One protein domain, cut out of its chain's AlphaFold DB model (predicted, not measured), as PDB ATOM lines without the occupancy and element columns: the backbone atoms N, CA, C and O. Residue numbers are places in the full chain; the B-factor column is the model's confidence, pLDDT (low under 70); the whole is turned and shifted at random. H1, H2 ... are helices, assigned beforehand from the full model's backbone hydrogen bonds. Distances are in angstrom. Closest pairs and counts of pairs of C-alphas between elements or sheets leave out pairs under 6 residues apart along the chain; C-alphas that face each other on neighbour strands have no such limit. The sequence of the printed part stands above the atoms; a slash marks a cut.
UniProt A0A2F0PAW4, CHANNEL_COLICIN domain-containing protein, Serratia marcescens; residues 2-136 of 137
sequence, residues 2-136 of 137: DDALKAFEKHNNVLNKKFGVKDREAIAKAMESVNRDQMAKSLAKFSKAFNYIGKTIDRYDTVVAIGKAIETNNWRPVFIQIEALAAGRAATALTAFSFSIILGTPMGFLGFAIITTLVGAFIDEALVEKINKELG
ATOM      1  N   ASP A   2     175.895 142.111 253.346       86.88
ATOM      2  CA  ASP A   2     174.659 141.306 253.310       86.88
ATOM      3  C   ASP A   2     173.384 142.117 253.023       86.88
ATOM      4  O   ASP A   2     172.561 141.689 252.215       86.88
ATOM      5  N   ASP A   3     173.255 143.319 253.592       85.62
ATOM      6  CA  ASP A   3     172.104 144.195 253.327       85.62
ATOM      7  C   ASP A   3     172.042 144.647 251.861       85.62
ATOM      8  O   ASP A   3     170.987 144.592 251.232       85.62
ATOM      9  N   ALA A   4     173.191 145.005 251.280       86.56
ATOM     10  CA  ALA A   4     173.294 145.393 249.874       86.56
ATOM     11  C   ALA A   4     172.951 144.221 248.938       86.56
ATOM     12  O   ALA A   4     172.242 144.404 247.948       86.56
ATOM     13  N   LEU A   5     173.412 143.005 249.260       91.94
ATOM     14  CA  LEU A   5     173.083 141.806 248.484       91.94
ATOM     15  C   LEU A   5     171.581 141.520 248.544       91.94
ATOM     16  O   LEU A   5     170.955 141.299 247.512       91.94
ATOM     17  N   LYS A   6     170.990 141.596 249.737       90.44
ATOM     18  CA  LYS A   6     169.556 141.377 249.938       90.44
ATOM     19  C   LYS A   6     168.705 142.410 249.198       90.44
ATOM     20  O   LYS A   6     167.720 142.036 248.556       90.44
ATOM     21  N   ALA A   7     169.079 143.689 249.266       87.81
ATOM     22  CA  ALA A   7     168.413 144.756 248.529       87.81
ATOM     23  C   ALA A   7     168.481 144.487 247.021       87.81
ATOM     24  O   ALA A   7     167.456 144.473 246.345       87.81
ATOM     25  N   PHE A   8     169.665 144.168 246.498       91.50
ATOM     26  CA  PHE A   8     169.832 143.827 245.092       91.50
ATOM     27  C   PHE A   8     168.997 142.607 244.671       91.50
ATOM     28  O   PHE A   8     168.256 142.683 243.692       91.50
ATOM     29  N   GLU A   9     169.065 141.494 245.406       91.12
ATOM     30  CA  GLU A   9     168.368 140.251 245.057       91.12
ATOM     31  C   GLU A   9     166.847 140.419 245.036       91.12
ATOM     32  O   GLU A   9     166.183 139.886 244.144       91.12
ATOM     33  N   LYS A  10     166.285 141.205 245.966       88.69
ATOM     34  CA  LYS A  10     164.854 141.545 245.984       88.69
ATOM     35  C   LYS A  10     164.394 142.081 244.625       88.69
ATOM     36  O   LYS A  10     163.362 141.647 244.117       88.69
ATOM     37  N   HIS A  11     165.179 142.967 244.018       85.94
ATOM     38  CA  HIS A  11     164.836 143.627 242.759       85.94
ATOM     39  C   HIS A  11     165.282 142.837 241.528       85.94
ATOM     40  O   HIS A  11     164.523 142.705 240.565       85.94
ATOM     41  N   ASN A  12     166.453 142.204 241.584       87.88
ATOM     42  CA  ASN A  12     166.935 141.340 240.515       87.88
ATOM     43  C   ASN A  12     165.993 140.151 240.270       87.88
ATOM     44  O   ASN A  12     165.778 139.746 239.132       87.88
ATOM     45  N   ASN A  13     165.349 139.630 241.316       86.94
ATOM     46  CA  ASN A  13     164.340 138.581 241.175       86.94
ATOM     47  C   ASN A  13     163.078 139.053 240.438       86.94
ATOM     48  O   ASN A  13     162.448 138.255 239.745       86.94
ATOM     49  N   VAL A  14     162.694 140.328 240.560       86.19
ATOM     50  CA  VAL A  14     161.580 140.894 239.783       86.19
ATOM     51  C   VAL A  14     161.982 141.043 238.318       86.19
ATOM     52  O   VAL A  14     161.234 140.626 237.434       86.19
ATOM     53  N   LEU A  15     163.192 141.544 238.057       82.50
ATOM     54  CA  LEU A  15     163.771 141.617 236.714       82.50
ATOM     55  C   LEU A  15     163.836 140.237 236.045       82.50
ATOM     56  O   LEU A  15     163.300 140.056 234.955       82.50
ATOM     57  N   ASN A  16     164.380 139.228 236.724       82.44
ATOM     58  CA  ASN A  16     164.486 137.859 236.210       82.44
ATOM     59  C   ASN A  16     163.134 137.201 235.896       82.44
ATOM     60  O   ASN A  16     163.092 136.246 235.127       82.44
ATOM     61  N   LYS A  17     162.029 137.675 236.487       84.56
ATOM     62  CA  LYS A  17     160.674 137.218 236.138       84.56
ATOM     63  C   LYS A  17     160.136 137.887 234.873       84.56
ATOM     64  O   LYS A  17     159.320 137.285 234.185       84.56
ATOM     65  N   LYS A  18     160.556 139.123 234.585       83.12
ATOM     66  CA  LYS A  18     160.124 139.879 233.397       83.12
ATOM     67  C   LYS A  18     160.876 139.476 232.130       83.12
ATOM     68  O   LYS A  18     160.327 139.620 231.044       83.12
ATOM     69  N   PHE A  19     162.102 138.980 232.268       81.69
ATOM     70  CA  PHE A  19     162.963 138.628 231.144       81.69
ATOM     71  C   PHE A  19     163.287 137.136 231.116       81.69
ATOM     72  O   PHE A  19     163.556 136.513 232.144       81.69
ATOM     73  N   GLY A  20     163.258 136.556 229.920       84.38
ATOM     74  CA  GLY A  20     163.454 135.126 229.730       84.38
ATOM     75  C   GLY A  20     164.909 134.694 229.913       84.38
ATOM     76  O   GLY A  20     165.831 135.498 230.033       84.38
ATOM     77  N   VAL A  21     165.133 133.378 229.882       87.50
ATOM     78  CA  VAL A  21     166.486 132.788 229.901       87.50
ATOM     79  C   VAL A  21     167.334 133.314 228.734       87.50
ATOM     80  O   VAL A  21     168.467 133.729 228.946       87.50
ATOM     81  N   LYS A  22     166.759 133.395 227.526       88.88
ATOM     82  CA  LYS A  22     167.459 133.868 226.319       88.88
ATOM     83  C   LYS A  22     167.961 135.309 226.434       88.88
ATOM     84  O   LYS A  22     169.048 135.609 225.950       88.88
ATOM     85  N   ASP A  23     167.191 136.186 227.079       87.81
ATOM     86  CA  ASP A  23     167.593 137.583 227.286       87.81
ATOM     87  C   ASP A  23     168.813 137.660 228.213       87.81
ATOM     88  O   ASP A  23     169.764 138.396 227.951       87.81
ATOM     89  N   ARG A  24     168.818 136.840 229.271       88.31
ATOM     90  CA  ARG A  24     169.931 136.745 230.226       88.31
ATOM     91  C   ARG A  24     171.184 136.149 229.587       88.31
ATOM     92  O   ARG A  24     172.264 136.706 229.756       88.31
ATOM     93  N   GLU A  25     171.040 135.088 228.795       90.38
ATOM     94  CA  GLU A  25     172.140 134.490 228.024       90.38
ATOM     95  C   GLU A  25     172.751 135.480 227.022       90.38
ATOM     96  O   GLU A  25     173.972 135.537 226.867       90.38
ATOM     97  N   ALA A  26     171.924 136.281 226.343       89.62
ATOM     98  CA  ALA A  26     172.405 137.287 225.400       89.62
ATOM     99  C   ALA A  26     173.272 138.348 226.097       89.62
ATOM    100  O   ALA A  26     174.322 138.729 225.580       89.62
ATOM    101  N   ILE A  27     172.871 138.785 227.293       89.06
ATOM    102  CA  ILE A  27     173.643 139.752 228.080       89.06
ATOM    103  C   ILE A  27     174.913 139.120 228.636       89.06
ATOM    104  O   ILE A  27     175.964 139.753 228.581       89.06
ATOM    105  N   ALA A  28     174.847 137.883 229.136       89.56
ATOM    106  CA  ALA A  28     176.025 137.162 229.608       89.56
ATOM    107  C   ALA A  28     177.090 137.077 228.502       89.56
ATOM    108  O   ALA A  28     178.225 137.499 228.711       89.56
ATOM    109  N   LYS A  29     176.691 136.689 227.283       89.00
ATOM    110  CA  LYS A  29     177.575 136.682 226.106       89.00
ATOM    111  C   LYS A  29     178.107 138.069 225.752       89.00
ATOM    112  O   LYS A  29     179.278 138.206 225.408       89.00
ATOM    113  N   ALA A  30     177.274 139.108 225.845       87.19
ATOM    114  CA  ALA A  30     177.724 140.478 225.610       87.19
ATOM    115  C   ALA A  30     178.818 140.884 226.613       87.19
ATOM    116  O   ALA A  30     179.837 141.436 226.202       87.19
ATOM    117  N   MET A  31     178.651 140.552 227.898       86.25
ATOM    118  CA  MET A  31     179.638 140.815 228.955       86.25
ATOM    119  C   MET A  31     180.932 140.009 228.764       86.25
ATOM    120  O   MET A  31     182.015 140.545 228.978       86.25
ATOM    121  N   GLU A  32     180.847 138.754 228.316       83.81
ATOM    122  CA  GLU A  32     182.019 137.930 227.973       83.81
ATOM    123  C   GLU A  32     182.789 138.465 226.761       83.81
ATOM    124  O   GLU A  32     184.007 138.331 226.689       83.81
ATOM    125  N   SER A  33     182.090 139.096 225.815       83.50
ATOM    126  CA  SER A  33     182.699 139.682 224.616       83.50
ATOM    127  C   SER A  33     183.368 141.043 224.850       83.50
ATOM    128  O   SER A  33     183.936 141.616 223.916       83.50
ATOM    129  N   VAL A  34     183.304 141.583 226.075       83.81
ATOM    130  CA  VAL A  34     183.907 142.878 226.412       83.81
ATOM    131  C   VAL A  34     185.405 142.837 226.144       83.81
ATOM    132  O   VAL A  34     186.146 142.028 226.693       83.81
ATOM    133  N   ASN A  35     185.888 143.770 225.329       85.19
ATOM    134  CA  ASN A  35     187.317 143.927 225.117       85.19
ATOM    135  C   ASN A  35     187.964 144.609 226.340       85.19
ATOM    136  O   ASN A  35     187.624 145.744 226.687       85.19
ATOM    137  N   ARG A  36     188.935 143.930 226.964       83.75
ATOM    138  CA  ARG A  36     189.642 144.412 228.163       83.75
ATOM    139  C   ARG A  36     190.309 145.777 227.966       83.75
ATOM    140  O   ARG A  36     190.205 146.630 228.847       83.75
ATOM    141  N   ASP A  37     190.914 146.034 226.807       83.75
ATOM    142  CA  ASP A  37     191.567 147.319 226.518       83.75
ATOM    143  C   ASP A  37     190.549 148.452 226.361       83.75
ATOM    144  O   ASP A  37     190.758 149.567 226.846       83.75
ATOM    145  N   GLN A  38     189.423 148.186 225.695       82.50
ATOM    146  CA  GLN A  38     188.339 149.157 225.543       82.50
ATOM    147  C   GLN A  38     187.688 149.484 226.891       82.50
ATOM    148  O   GLN A  38     187.394 150.653 227.174       82.50
ATOM    149  N   MET A  39     187.510 148.476 227.743       82.81
ATOM    150  CA  MET A  39     187.018 148.657 229.101       82.81
ATOM    151  C   MET A  39     187.990 149.499 229.931       82.81
ATOM    152  O   MET A  39     187.569 150.477 230.547       82.81
ATOM    153  N   ALA A  40     189.291 149.193 229.897       82.69
ATOM    154  CA  ALA A  40     190.311 149.960 230.609       82.69
ATOM    155  C   ALA A  40     190.341 151.433 230.161       82.69
ATOM    156  O   ALA A  40     190.374 152.336 230.999       82.69
ATOM    157  N   LYS A  41     190.243 151.695 228.849       85.75
ATOM    158  CA  LYS A  41     190.139 153.058 228.294       85.75
ATOM    159  C   LYS A  41     188.886 153.786 228.783       85.75
ATOM    160  O   LYS A  41     188.965 154.952 229.174       85.75
ATOM    161  N   SER A  42     187.740 153.106 228.788       85.69
ATOM    162  CA  SER A  42     186.468 153.674 229.252       85.69
ATOM    163  C   SER A  42     186.513 153.975 230.749       85.69
ATOM    164  O   SER A  42     186.173 155.082 231.168       85.69
ATOM    165  N   LEU A  43     187.024 153.040 231.552       84.31
ATOM    166  CA  LEU A  43     187.209 153.216 232.987       84.31
ATOM    167  C   LEU A  43     188.157 154.379 233.291       84.31
ATOM    168  O   LEU A  43     187.842 155.187 234.157       84.31
ATOM    169  N   ALA A  44     189.274 154.517 232.571       85.00
ATOM    170  CA  ALA A  44     190.198 155.639 232.739       85.00
ATOM    171  C   ALA A  44     189.532 156.986 232.414       85.00
ATOM    172  O   ALA A  44     189.676 157.952 233.169       85.00
ATOM    173  N   LYS A  45     188.746 157.044 231.330       87.31
ATOM    174  CA  LYS A  45     187.982 158.237 230.944       87.31
ATOM    175  C   LYS A  45     186.989 158.648 232.035       87.31
ATOM    176  O   LYS A  45     186.986 159.811 232.435       87.31
ATOM    177  N   PHE A  46     186.182 157.713 232.539       86.19
ATOM    178  CA  PHE A  46     185.198 158.008 233.585       86.19
ATOM    179  C   PHE A  46     185.838 158.263 234.943       86.19
ATOM    180  O   PHE A  46     185.409 159.165 235.648       86.19
ATOM    181  N   SER A  47     186.914 157.556 235.283       82.69
ATOM    182  CA  SER A  47     187.682 157.827 236.500       82.69
ATOM    183  C   SER A  47     188.195 159.263 236.507       82.69
ATOM    184  O   SER A  47     188.000 159.973 237.489       82.69
ATOM    185  N   LYS A  48     188.749 159.740 235.382       85.81
ATOM    186  CA  LYS A  48     189.154 161.143 235.231       85.81
ATOM    187  C   LYS A  48     187.965 162.100 235.348       85.81
ATOM    188  O   LYS A  48     188.064 163.087 236.067       85.81
ATOM    189  N   ALA A  49     186.851 161.807 234.675       86.69
ATOM    190  CA  ALA A  49     185.646 162.642 234.722       86.69
ATOM    191  C   ALA A  49     185.060 162.760 236.138       86.69
ATOM    192  O   ALA A  49     184.585 163.823 236.523       86.69
ATOM    193  N   PHE A  50     185.138 161.689 236.925       83.75
ATOM    194  CA  PHE A  50     184.640 161.638 238.295       83.75
ATOM    195  C   PHE A  50     185.715 161.943 239.356       83.75
ATOM    196  O   PHE A  50     185.471 161.764 240.545       83.75
ATOM    197  N   ASN A  51     186.898 162.423 238.953       82.75
ATOM    198  CA  ASN A  51     188.025 162.753 239.837       82.75
ATOM    199  C   ASN A  51     188.505 161.584 240.734       82.75
ATOM    200  O   ASN A  51     188.960 161.774 241.864       82.75
ATOM    201  N   TYR A  52     188.408 160.352 240.231       75.56
ATOM    202  CA  TYR A  52     188.933 159.150 240.872       75.56
ATOM    203  C   TYR A  52     190.379 158.881 240.422       75.56
ATOM    204  O   TYR A  52     190.636 158.582 239.258       75.56
ATOM    205  N   ILE A  53     191.324 158.966 241.367       63.12
ATOM    206  CA  ILE A  53     192.778 158.800 241.158       63.12
ATOM    207  C   ILE A  53     193.288 157.553 241.918       63.12
ATOM    208  O   ILE A  53     194.285 157.595 242.634       63.12
ATOM    209  N   GLY A  54     192.538 156.447 241.869       61.59
ATOM    210  CA  GLY A  54     192.923 155.191 242.528       61.59
ATOM    211  C   GLY A  54     193.851 154.317 241.678       61.59
ATOM    212  O   GLY A  54     193.962 154.513 240.468       61.59
ATOM    213  N   LYS A  55     194.497 153.319 242.305       58.19
ATOM    214  CA  LYS A  55     195.293 152.303 241.590       58.19
ATOM    215  C   LYS A  55     194.426 151.612 240.531       58.19
ATOM    216  O   LYS A  55     193.275 151.261 240.800       58.19
ATOM    217  N   THR A  56     194.991 151.399 239.346       56.31
ATOM    218  CA  THR A  56     194.420 150.567 238.283       56.31
ATOM    219  C   THR A  56     194.349 149.120 238.762       56.31
ATOM    220  O   THR A  56     195.284 148.345 238.599       56.31
ATOM    221  N   ILE A  57     193.243 148.767 239.410       56.97
ATOM    222  CA  ILE A  57     192.873 147.372 239.633       56.97
ATOM    223  C   ILE A  57     192.331 146.862 238.303       56.97
ATOM    224  O   ILE A  57     191.485 147.522 237.695       56.97
ATOM    225  N   ASP A  58     192.827 145.720 237.841       65.44
ATOM    226  CA  ASP A  58     192.217 145.022 236.720       65.44
ATOM    227  C   ASP A  58     190.803 144.590 237.118       65.44
ATOM    228  O   ASP A  58     190.623 143.749 237.993       65.44
ATOM    229  N   ARG A  59     189.797 145.243 236.533       78.06
ATOM    230  CA  ARG A  59     188.380 145.015 236.862       78.06
ATOM    231  C   ARG A  59     187.671 144.137 235.836       78.06
ATOM    232  O   ARG A  59     186.452 143.990 235.903       78.06
ATOM    233  N   TYR A  60     188.422 143.577 234.889       81.50
ATOM    234  CA  TYR A  60     187.888 142.703 233.853       81.50
ATOM    235  C   TYR A  60     187.207 141.467 234.450       81.50
ATOM    236  O   TYR A  60     186.070 141.154 234.097       81.50
ATOM    237  N   ASP A  61     187.843 140.842 235.443       85.06
ATOM    238  CA  ASP A  61     187.297 139.667 236.130       85.06
ATOM    239  C   ASP A  61     185.938 139.946 236.788       85.06
ATOM    240  O   ASP A  61     185.077 139.066 236.836       85.06
ATOM    241  N   THR A  62     185.697 141.186 237.229       88.56
ATOM    242  CA  THR A  62     184.405 141.600 237.791       88.56
ATOM    243  C   THR A  62     183.318 141.672 236.729       88.56
ATOM    244  O   THR A  62     182.188 141.274 236.996       88.56
ATOM    245  N   VAL A  63     183.634 142.112 235.509       88.81
ATOM    246  CA  VAL A  63     182.669 142.119 234.394       88.81
ATOM    247  C   VAL A  63     182.307 140.698 233.976       88.81
ATOM    248  O   VAL A  63     181.128 140.389 233.816       88.81
ATOM    249  N   VAL A  64     183.299 139.809 233.893       88.75
ATOM    250  CA  VAL A  64     183.065 138.384 233.620       88.75
ATOM    251  C   VAL A  64     182.217 137.748 234.727       88.75
ATOM    252  O   VAL A  64     181.282 137.001 234.442       88.75
ATOM    253  N   ALA A  65     182.498 138.061 235.995       91.12
ATOM    254  CA  ALA A  65     181.700 137.583 237.121       91.12
ATOM    255  C   ALA A  65     180.252 138.096 237.065       91.12
ATOM    256  O   ALA A  65     179.336 137.332 237.359       91.12
ATOM    257  N   ILE A  66     180.035 139.348 236.645       92.25
ATOM    258  CA  ILE A  66     178.692 139.893 236.419       92.25
ATOM    259  C   ILE A  66     177.978 139.120 235.307       92.25
ATOM    260  O   ILE A  66     176.844 138.700 235.513       92.25
ATOM    261  N   GLY A  67     178.634 138.867 234.169       91.81
ATOM    262  CA  GLY A  67     178.065 138.055 233.086       91.81
ATOM    263  C   GLY A  67     177.595 136.682 233.579       91.81
ATOM    264  O   GLY A  67     176.439 136.309 233.382       91.81
ATOM    265  N   LYS A  68     178.447 135.985 234.339       92.31
ATOM    266  CA  LYS A  68     178.103 134.696 234.962       92.31
ATOM    267  C   LYS A  68     176.955 134.806 235.967       92.31
ATOM    268  O   LYS A  68     176.119 133.907 236.047       92.31
ATOM    269  N   ALA A  69     176.898 135.879 236.752       93.44
ATOM    270  CA  ALA A  69     175.833 136.091 237.727       93.44
ATOM    271  C   ALA A  69     174.477 136.371 237.059       93.44
ATOM    272  O   ALA A  69     173.452 135.927 237.566       93.44
ATOM    273  N   ILE A  70     174.459 137.028 235.895       91.12
ATOM    274  CA  ILE A  70     173.237 137.245 235.103       91.12
ATOM    275  C   ILE A  70     172.650 135.911 234.620       91.12
ATOM    276  O   ILE A  70     171.435 135.705 234.677       91.12
ATOM    277  N   GLU A  71     173.503 134.982 234.193       89.62
ATOM    278  CA  GLU A  71     173.083 133.653 233.747       89.62
ATOM    279  C   GLU A  71     172.635 132.766 234.923       89.62
ATOM    280  O   GLU A  71     171.522 132.233 234.933       89.62
ATOM    281  N   THR A  72     173.484 132.651 235.948       90.50
ATOM    282  CA  THR A  72     173.322 131.690 237.057       90.50
ATOM    283  C   THR A  72     172.478 132.203 238.223       90.50
ATOM    284  O   THR A  72     172.107 131.430 239.104       90.50
ATOM    285  N   ASN A  73     172.190 133.505 238.254       89.75
ATOM    286  CA  ASN A  73     171.603 134.218 239.389       89.75
ATOM    287  C   ASN A  73     172.407 134.100 240.703       89.75
ATOM    288  O   ASN A  73     171.854 134.291 241.784       89.75
ATOM    289  N   ASN A  74     173.707 133.792 240.631       92.06
ATOM    290  CA  ASN A  74     174.594 133.737 241.793       92.06
ATOM    291  C   ASN A  74     175.419 135.027 241.915       92.06
ATOM    292  O   ASN A  74     176.475 135.172 241.297       92.06
ATOM    293  N   TRP A  75     174.943 135.961 242.739       93.75
ATOM    294  CA  TRP A  75     175.509 137.311 242.849       93.75
ATOM    295  C   TRP A  75     176.553 137.477 243.945       93.75
ATOM    296  O   TRP A  75     177.340 138.424 243.915       93.75
ATOM    297  N   ARG A  76     176.627 136.538 244.889       92.44
ATOM    298  CA  ARG A  76     177.554 136.622 246.021       92.44
ATOM    299  C   ARG A  76     179.025 136.817 245.601       92.44
ATOM    300  O   ARG A  76     179.676 137.679 246.188       92.44
ATOM    301  N   PRO A  77     179.562 136.123 244.573       91.12
ATOM    302  CA  PRO A  77     180.930 136.359 244.106       91.12
ATOM    303  C   PRO A  77     181.157 137.775 243.559       91.12
ATOM    304  O   PRO A  77     182.215 138.356 243.791       91.12
ATOM    305  N   VAL A  78     180.165 138.348 242.869       92.00
ATOM    306  CA  VAL A  78     180.224 139.728 242.356       92.00
ATOM    307  C   VAL A  78     180.298 140.713 243.516       92.00
ATOM    308  O   VAL A  78     181.112 141.634 243.489       92.00
ATOM    309  N   PHE A  79     179.497 140.488 244.560       91.12
ATOM    310  CA  PHE A  79     179.474 141.357 245.732       91.12
ATOM    311  C   PHE A  79     180.808 141.379 246.477       91.12
ATOM    312  O   PHE A  79     181.291 142.456 246.817       91.12
ATOM    313  N   ILE A  80     181.441 140.214 246.641       88.44
ATOM    314  CA  ILE A  80     182.773 140.096 247.251       88.44
ATOM    315  C   ILE A  80     183.814 140.890 246.450       88.44
ATOM    316  O   ILE A  80     184.626 141.617 247.024       88.44
ATOM    317  N   GLN A  81     183.787 140.789 245.116       86.75
ATOM    318  CA  GLN A  81     184.711 141.550 244.276       86.75
ATOM    319  C   GLN A  81     184.450 143.055 244.375       86.75
ATOM    320  O   GLN A  81     185.390 143.824 244.553       86.75
ATOM    321  N   ILE A  82     183.191 143.490 244.313       84.94
ATOM    322  CA  ILE A  82     182.839 144.910 244.423       84.94
ATOM    323  C   ILE A  82     183.208 145.489 245.795       84.94
ATOM    324  O   ILE A  82     183.696 146.616 245.860       84.94
ATOM    325  N   GLU A  83     183.044 144.741 246.883       80.25
ATOM    326  CA  GLU A  83     183.450 145.181 248.221       80.25
ATOM    327  C   GLU A  83     184.964 145.441 248.295       80.25
ATOM    328  O   GLU A  83     185.392 146.495 248.772       80.25
ATOM    329  N   ALA A  84     185.778 144.558 247.706       78.12
ATOM    330  CA  ALA A  84     187.218 144.778 247.571       78.12
ATOM    331  C   ALA A  84     187.547 146.016 246.712       78.12
ATOM    332  O   ALA A  84     188.506 146.739 246.986       78.12
ATOM    333  N   LEU A  85     186.732 146.295 245.689       72.38
ATOM    334  CA  LEU A  85     186.865 147.471 244.829       72.38
ATOM    335  C   LEU A  85     186.446 148.788 245.505       72.38
ATOM    336  O   LEU A  85     186.854 149.859 245.038       72.38
ATOM    337  N   ALA A  86     185.601 148.710 246.534       68.06
ATOM    338  CA  ALA A  86     184.938 149.830 247.190       68.06
ATOM    339  C   ALA A  86     185.673 150.347 248.441       68.06
ATOM    340  O   ALA A  86     185.365 151.444 248.915       68.06
ATOM    341  N   ALA A  87     186.665 149.621 248.963       64.44
ATOM    342  CA  ALA A  87     187.420 150.038 250.143       64.44
ATOM    343  C   ALA A  87     188.038 151.450 249.966       64.44
ATOM    344  O   ALA A  87     188.916 151.675 249.133       64.44
ATOM    345  N   GLY A  88     187.565 152.423 250.756       58.28
ATOM    346  CA  GLY A  88     188.162 153.758 250.919       58.28
ATOM    347  C   GLY A  88     187.534 154.928 250.135       58.28
ATOM    348  O   GLY A  88     187.543 156.037 250.664       58.28
ATOM    349  N   ARG A  89     186.984 154.736 248.918       60.47
ATOM    350  CA  ARG A  89     186.302 155.782 248.088       60.47
ATOM    351  C   ARG A  89     185.242 155.186 247.132       60.47
ATOM    352  O   ARG A  89     185.275 155.405 245.920       60.47
ATOM    353  N   ALA A  90     184.330 154.396 247.700       68.06
ATOM    354  CA  ALA A  90     183.453 153.435 247.023       68.06
ATOM    355  C   ALA A  90     182.614 153.979 245.854       68.06
ATOM    356  O   ALA A  90     182.715 153.471 244.738       68.06
ATOM    357  N   ALA A  91     181.787 154.999 246.099       76.88
ATOM    358  CA  ALA A  91     180.691 155.347 245.192       76.88
ATOM    359  C   ALA A  91     181.176 155.897 243.842       76.88
ATOM    360  O   ALA A  91     180.685 155.491 242.791       76.88
ATOM    361  N   THR A  92     182.182 156.774 243.846       80.50
ATOM    362  CA  THR A  92     182.748 157.375 242.629       80.50
ATOM    363  C   THR A  92     183.431 156.332 241.744       80.50
ATOM    364  O   THR A  92     183.228 156.310 240.530       80.50
ATOM    365  N   ALA A  93     184.216 155.437 242.354       79.75
ATOM    366  CA  ALA A  93     184.902 154.357 241.648       79.75
ATOM    367  C   ALA A  93     183.906 153.343 241.073       79.75
ATOM    368  O   ALA A  93     184.048 152.912 239.928       79.75
ATOM    369  N   LEU A  94     182.886 152.993 241.862       84.25
ATOM    370  CA  LEU A  94     181.789 152.137 241.432       84.25
ATOM    371  C   LEU A  94     181.040 152.750 240.259       84.25
ATOM    372  O   LEU A  94     180.899 152.086 239.245       84.25
ATOM    373  N   THR A  95     180.676 154.027 240.353       85.44
ATOM    374  CA  THR A  95     179.987 154.755 239.282       85.44
ATOM    375  C   THR A  95     180.821 154.768 237.998       85.44
ATOM    376  O   THR A  95     180.323 154.404 236.936       85.44
ATOM    377  N   ALA A  96     182.115 155.105 238.074       86.06
ATOM    378  CA  ALA A  96     183.004 155.075 236.909       86.06
ATOM    379  C   ALA A  96     183.045 153.688 236.241       86.06
ATOM    380  O   ALA A  96     183.004 153.575 235.013       86.06
ATOM    381  N   PHE A  97     183.086 152.635 237.057       85.81
ATOM    382  CA  PHE A  97     183.040 151.251 236.605       85.81
ATOM    383  C   PHE A  97     181.699 150.900 235.944       85.81
ATOM    384  O   PHE A  97     181.707 150.368 234.835       85.81
ATOM    385  N   SER A  98     180.560 151.290 236.520       88.69
ATOM    386  CA  SER A  98     179.233 151.078 235.917       88.69
ATOM    387  C   SER A  98     179.135 151.721 234.541       88.69
ATOM    388  O   SER A  98     178.726 151.072 233.584       88.69
ATOM    389  N   PHE A  99     179.557 152.983 234.424       86.88
ATOM    390  CA  PHE A  99     179.526 153.710 233.155       86.88
ATOM    391  C   PHE A  99     180.454 153.084 232.111       86.88
ATOM    392  O   PHE A  99     180.100 153.054 230.933       86.88
ATOM    393  N   SER A 100     181.600 152.528 232.525       86.44
ATOM    394  CA  SER A 100     182.468 151.786 231.602       86.44
ATOM    395  C   SER A 100     181.805 150.529 231.039       86.44
ATOM    396  O   SER A 100     182.014 150.222 229.869       86.44
ATOM    397  N   ILE A 101     180.973 149.844 231.829       87.56
ATOM    398  CA  ILE A 101     180.231 148.664 231.379       87.56
ATOM    399  C   ILE A 101     179.076 149.108 230.477       87.56
ATOM    400  O   ILE A 101     178.995 148.670 229.331       87.56
ATOM    401  N   ILE A 102     178.225 150.025 230.948       87.50
ATOM    402  CA  ILE A 102     177.018 150.491 230.240       87.50
ATOM    403  C   ILE A 102     177.347 151.026 228.845       87.50
ATOM    404  O   ILE A 102     176.640 150.732 227.887       87.50
ATOM    405  N   LEU A 103     178.428 151.797 228.720       83.75
ATOM    406  CA  LEU A 103     178.823 152.409 227.449       83.75
ATOM    407  C   LEU A 103     179.825 151.560 226.659       83.75
ATOM    408  O   LEU A 103     180.054 151.826 225.481       83.75
ATOM    409  N   GLY A 104     180.432 150.557 227.298       79.25
ATOM    410  CA  GLY A 104     181.376 149.632 226.673       79.25
ATOM    411  C   GLY A 104     180.740 148.364 226.107       79.25
ATOM    412  O   GLY A 104     181.417 147.648 225.375       79.25
ATOM    413  N   THR A 105     179.467 148.087 226.418       78.19
ATOM    414  CA  THR A 105     178.829 146.797 226.115       78.19
ATOM    415  C   THR A 105     177.394 146.972 225.608       78.19
ATOM    416  O   THR A 105     176.606 147.664 226.256       78.19
ATOM    417  N   PRO A 106     176.988 146.318 224.503       78.69
ATOM    418  CA  PRO A 106     175.621 146.388 223.982       78.69
ATOM    419  C   PRO A 106     174.664 145.486 224.787       78.69
ATOM    420  O   PRO A 106     174.223 144.444 224.317       78.69
ATOM    421  N   MET A 107     174.351 145.872 226.026       79.94
ATOM    422  CA  MET A 107     173.633 145.023 226.997       79.94
ATOM    423  C   MET A 107     172.101 145.186 227.024       79.94
ATOM    424  O   MET A 107     171.415 144.494 227.776       79.94
ATOM    425  N   GLY A 108     171.552 146.121 226.244       84.31
ATOM    426  CA  GLY A 108     170.117 146.419 226.230       84.31
ATOM    427  C   GLY A 108     169.560 146.908 227.579       84.31
ATOM    428  O   GLY A 108     170.297 147.207 228.519       84.31
ATOM    429  N   PHE A 109     168.229 147.000 227.669       85.38
ATOM    430  CA  PHE A 109     167.542 147.534 228.852       85.38
ATOM    431  C   PHE A 109     167.740 146.671 230.105       85.38
ATOM    432  O   PHE A 109     168.014 147.210 231.173       85.38
ATOM    433  N   LEU A 110     167.645 145.341 229.987       85.94
ATOM    434  CA  LEU A 110     167.820 144.443 231.132       85.94
ATOM    435  C   LEU A 110     169.235 144.554 231.717       85.94
ATOM    436  O   LEU A 110     169.380 144.693 232.928       85.94
ATOM    437  N   GLY A 111     170.275 144.545 230.878       88.56
ATOM    438  CA  GLY A 111     171.647 144.694 231.361       88.56
ATOM    439  C   GLY A 111     171.855 146.041 232.052       88.56
ATOM    440  O   GLY A 111     172.417 146.094 233.144       88.56
ATOM    441  N   PHE A 112     171.315 147.116 231.471       89.50
ATOM    442  CA  PHE A 112     171.335 148.440 232.088       89.50
ATOM    443  C   PHE A 112     170.635 148.454 233.457       89.50
ATOM    444  O   PHE A 112     171.202 148.956 234.429       89.50
ATOM    445  N   ALA A 113     169.439 147.867 233.555       90.00
ATOM    446  CA  ALA A 113     168.666 147.785 234.792       90.00
ATOM    447  C   ALA A 113     169.408 147.002 235.884       90.00
ATOM    448  O   ALA A 113     169.485 147.454 237.025       90.00
ATOM    449  N   ILE A 114     170.021 145.870 235.533       91.00
ATOM    450  CA  ILE A 114     170.814 145.057 236.463       91.00
ATOM    451  C   ILE A 114     172.030 145.835 236.973       91.00
ATOM    452  O   ILE A 114     172.243 145.902 238.181       91.00
ATOM    453  N   ILE A 115     172.819 146.451 236.084       91.19
ATOM    454  CA  ILE A 115     174.044 147.171 236.473       91.19
ATOM    455  C   ILE A 115     173.725 148.390 237.341       91.19
ATOM    456  O   ILE A 115     174.408 148.638 238.336       91.19
ATOM    457  N   THR A 116     172.690 149.151 236.988       90.12
ATOM    458  CA  THR A 116     172.274 150.322 237.771       90.12
ATOM    459  C   THR A 116     171.727 149.919 239.138       90.12
ATOM    460  O   THR A 116     172.136 150.507 240.135       90.12
ATOM    461  N   THR A 117     170.904 148.869 239.211       90.62
ATOM    462  CA  THR A 117     170.406 148.307 240.481       90.62
ATOM    463  C   THR A 117     171.551 147.783 241.350       90.62
ATOM    464  O   THR A 117     171.600 148.082 242.541       90.62
ATOM    465  N   LEU A 118     172.506 147.055 240.758       90.19
ATOM    466  CA  LEU A 118     173.698 146.539 241.439       90.19
ATOM    467  C   LEU A 118     174.480 147.672 242.095       90.19
ATOM    468  O   LEU A 118     174.801 147.604 243.274       90.19
ATOM    469  N   VAL A 119     174.760 148.733 241.347       88.31
ATOM    470  CA  VAL A 119     175.555 149.864 241.838       88.31
ATOM    471  C   VAL A 119     174.772 150.687 242.850       88.31
ATOM    472  O   VAL A 119     175.343 151.101 243.854       88.31
ATOM    473  N   GLY A 120     173.466 150.860 242.626       88.44
ATOM    474  CA  GLY A 120     172.558 151.471 243.589       88.44
ATOM    475  C   GLY A 120     172.636 150.783 244.948       88.44
ATOM    476  O   GLY A 120     172.800 151.464 245.954       88.44
ATOM    477  N   ALA A 121     172.646 149.446 244.970       89.25
ATOM    478  CA  ALA A 121     172.681 148.666 246.207       89.25
ATOM    479  C   ALA A 121     173.964 148.873 247.030       89.25
ATOM    480  O   ALA A 121     173.940 148.721 248.247       89.25
ATOM    481  N   PHE A 122     175.075 149.249 246.390       85.25
ATOM    482  CA  PHE A 122     176.324 149.600 247.076       85.25
ATOM    483  C   PHE A 122     176.409 151.064 247.517       85.25
ATOM    484  O   PHE A 122     177.340 151.422 248.240       85.25
ATOM    485  N   ILE A 123     175.492 151.916 247.058       84.12
ATOM    486  CA  ILE A 123     175.447 153.337 247.407       84.12
ATOM    487  C   ILE A 123     174.413 153.563 248.510       84.12
ATOM    488  O   ILE A 123     174.775 154.058 249.573       84.12
ATOM    489  N   ASP A 124     173.147 153.226 248.247       83.94
ATOM    490  CA  ASP A 124     172.015 153.461 249.148       83.94
ATOM    491  C   ASP A 124     170.792 152.623 248.714       83.94
ATOM    492  O   ASP A 124     170.465 152.550 247.525       83.94
ATOM    493  N   GLU A 125     170.067 152.043 249.671       82.75
ATOM    494  CA  GLU A 125     168.792 151.360 249.429       82.75
ATOM    495  C   GLU A 125     167.747 152.301 248.803       82.75
ATOM    496  O   GLU A 125     167.057 151.916 247.858       82.75
ATOM    497  N   ALA A 126     167.694 153.571 249.221       86.19
ATOM    498  CA  ALA A 126     166.772 154.556 248.649       86.19
ATOM    499  C   ALA A 126     167.046 154.818 247.156       86.19
ATOM    500  O   ALA A 126     166.130 155.094 246.373       86.19
ATOM    501  N   LEU A 127     168.311 154.709 246.732       86.06
ATOM    502  CA  LEU A 127     168.679 154.828 245.323       86.06
ATOM    503  C   LEU A 127     168.183 153.623 244.523       86.06
ATOM    504  O   LEU A 127     167.698 153.798 243.407       86.06
ATOM    505  N   VAL A 128     168.255 152.421 245.098       87.38
ATOM    506  CA  VAL A 128     167.704 151.210 244.482       87.38
ATOM    507  C   VAL A 128     166.202 151.361 244.271       87.38
ATOM    508  O   VAL A 128     165.724 151.180 243.154       87.38
ATOM    509  N   GLU A 129     165.445 151.769 245.288       88.00
ATOM    510  CA  GLU A 129     163.998 151.983 245.159       88.00
ATOM    511  C   GLU A 129     163.647 153.014 244.082       88.00
ATOM    512  O   GLU A 129     162.748 152.789 243.266       88.00
ATOM    513  N   LYS A 130     164.399 154.120 244.024       89.00
ATOM    514  CA  LYS A 130     164.228 155.134 242.982       89.00
ATOM    515  C   LYS A 130     164.496 154.564 241.590       89.00
ATOM    516  O   LYS A 130     163.680 154.771 240.697       89.00
ATOM    517  N   ILE A 131     165.608 153.849 241.405       88.00
ATOM    518  CA  ILE A 131     165.950 153.199 240.130       88.00
ATOM    519  C   ILE A 131     164.814 152.278 239.697       88.00
ATOM    520  O   ILE A 131     164.379 152.342 238.552       88.00
ATOM    521  N   ASN A 132     164.283 151.479 240.618       84.38
ATOM    522  CA  ASN A 132     163.217 150.547 240.289       84.38
ATOM    523  C   ASN A 132     161.943 151.252 239.823       84.38
ATOM    524  O   ASN A 132     161.380 150.907 238.786       84.38
ATOM    525  N   LYS A 133     161.549 152.313 240.533       88.88
ATOM    526  CA  LYS A 133     160.405 153.141 240.154       88.88
ATOM    527  C   LYS A 133     160.568 153.745 238.756       88.88
ATOM    528  O   LYS A 133     159.632 153.677 237.964       88.88
ATOM    529  N   GLU A 134     161.734 154.312 238.449       87.88
ATOM    530  CA  GLU A 134     162.019 154.924 237.140       87.88
ATOM    531  C   GLU A 134     162.063 153.889 236.007       87.88
ATOM    532  O   GLU A 134     161.646 154.158 234.882       87.88
ATOM    533  N   LEU A 135     162.537 152.678 236.304       82.88
ATOM    534  CA  LEU A 135     162.604 151.575 235.349       82.88
ATOM    535  C   LEU A 135     161.296 150.767 235.266       82.88
ATOM    536  O   LEU A 135     161.207 149.823 234.478       82.88
ATOM    537  N   GLY A 136     160.276 151.126 236.053       81.06
ATOM    538  CA  GLY A 136     158.982 150.445 236.084       81.06
ATOM    539  C   GLY A 136     159.072 148.985 236.537       81.06
ATOM    540  O   GLY A 136     158.326 148.138 236.034       81.06
TER     541      GLY A 136
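What this domain is: This is residues 2 to 136 of the 137 residues of the protein "CHANNEL_COLICIN domain-containing protein" of Serratia marcescens (UniProt A0A2F0PAW4). A compact globule of helices is built round H7, with H1 and H8 packed beside it in a triangle and the nearly antiparallel H6 along another side. H3 packs slantwise on H6, while H2, H4 and H5 form a second group of helices, side by side in turn, running crosswise to H6 and H7. The printed part has 135 residues with eight named helices, H1 to H8 in chain order, and no named strand; its class is all helix. It is compact, with a radius of gyration of the C-alphas of 13.8 A, and rounded, spanning 39 by 31 by 26 A.

Where its parts are: The longest helix, H1, takes residues 2 to 18 and measures 24.7 A, from C-alpha 2 at (174.659, 141.306, 253.310) to C-alpha 18 at (160.124, 139.879, 233.397), with a kink of 25 degrees near residue 11. H7 is residues 108 to 123, 22.9 A long, and H8 is residues 125 to 135, 15.4 A, ending at C-alpha 135 (162.604, 151.575, 235.349). H6, residues 90 to 104, measures 20.8 A, and H3, residues 36 to 49, 19.8 A. H4, residues 60 to 72, measures 18.5 A, H2, residues 21 to 32, 16.5 A, and H5, residues 76 to 86, 15.2 A.

How they stand to each other: H1, H7 and H8 form an up and down bundle, helices side by side, each running against the one before it. H1 touches H7 at a shallow tilt of 17 degrees; their closest C-alphas, of Ala 4 and Ala 121, are 5.0 A apart. With residues 4 to 11 alone H1 touches H8, closest at the C-alphas of Ala 7 and Glu 125, 6.7 A. H7 is the hub, touching four helices. H7 and H8 form a hairpin, closest at the C-alphas of Gly 120 and Val 128, 4.9 A. H6 and H7 form another, closest at the C-alphas of Ala 91 and Ile 123, 6.0 A. H6 touches H3 at a steep tilt of 49 degrees, closest at the C-alphas of Phe 46 and Ala 96, 4.9 A. H2 and H4 touch, opposite ways at 10 degrees, a shallow tilt, with the C-alphas of Ala 28 and Gly 67 closest at 4.1 A. H4 and H5 form a hairpin, closest at the C-alphas of Ala 65 and Val 78, 5.8 A. Every O i to N i+4 pair is within hydrogen-bond range in H2, H3, H4, H5, H6 and H8, against 11 of 13 in H1 and 11 of 12 in H7.

The domain as a whole: The two C-alphas farthest apart, of Gly 20 and Ile 53, stand 39.4 A from each other. The printed part has no cut and no long link. Mean pLDDT of the printed part is 84.3; residues 53 to 58 and 86 to 90 are under 70.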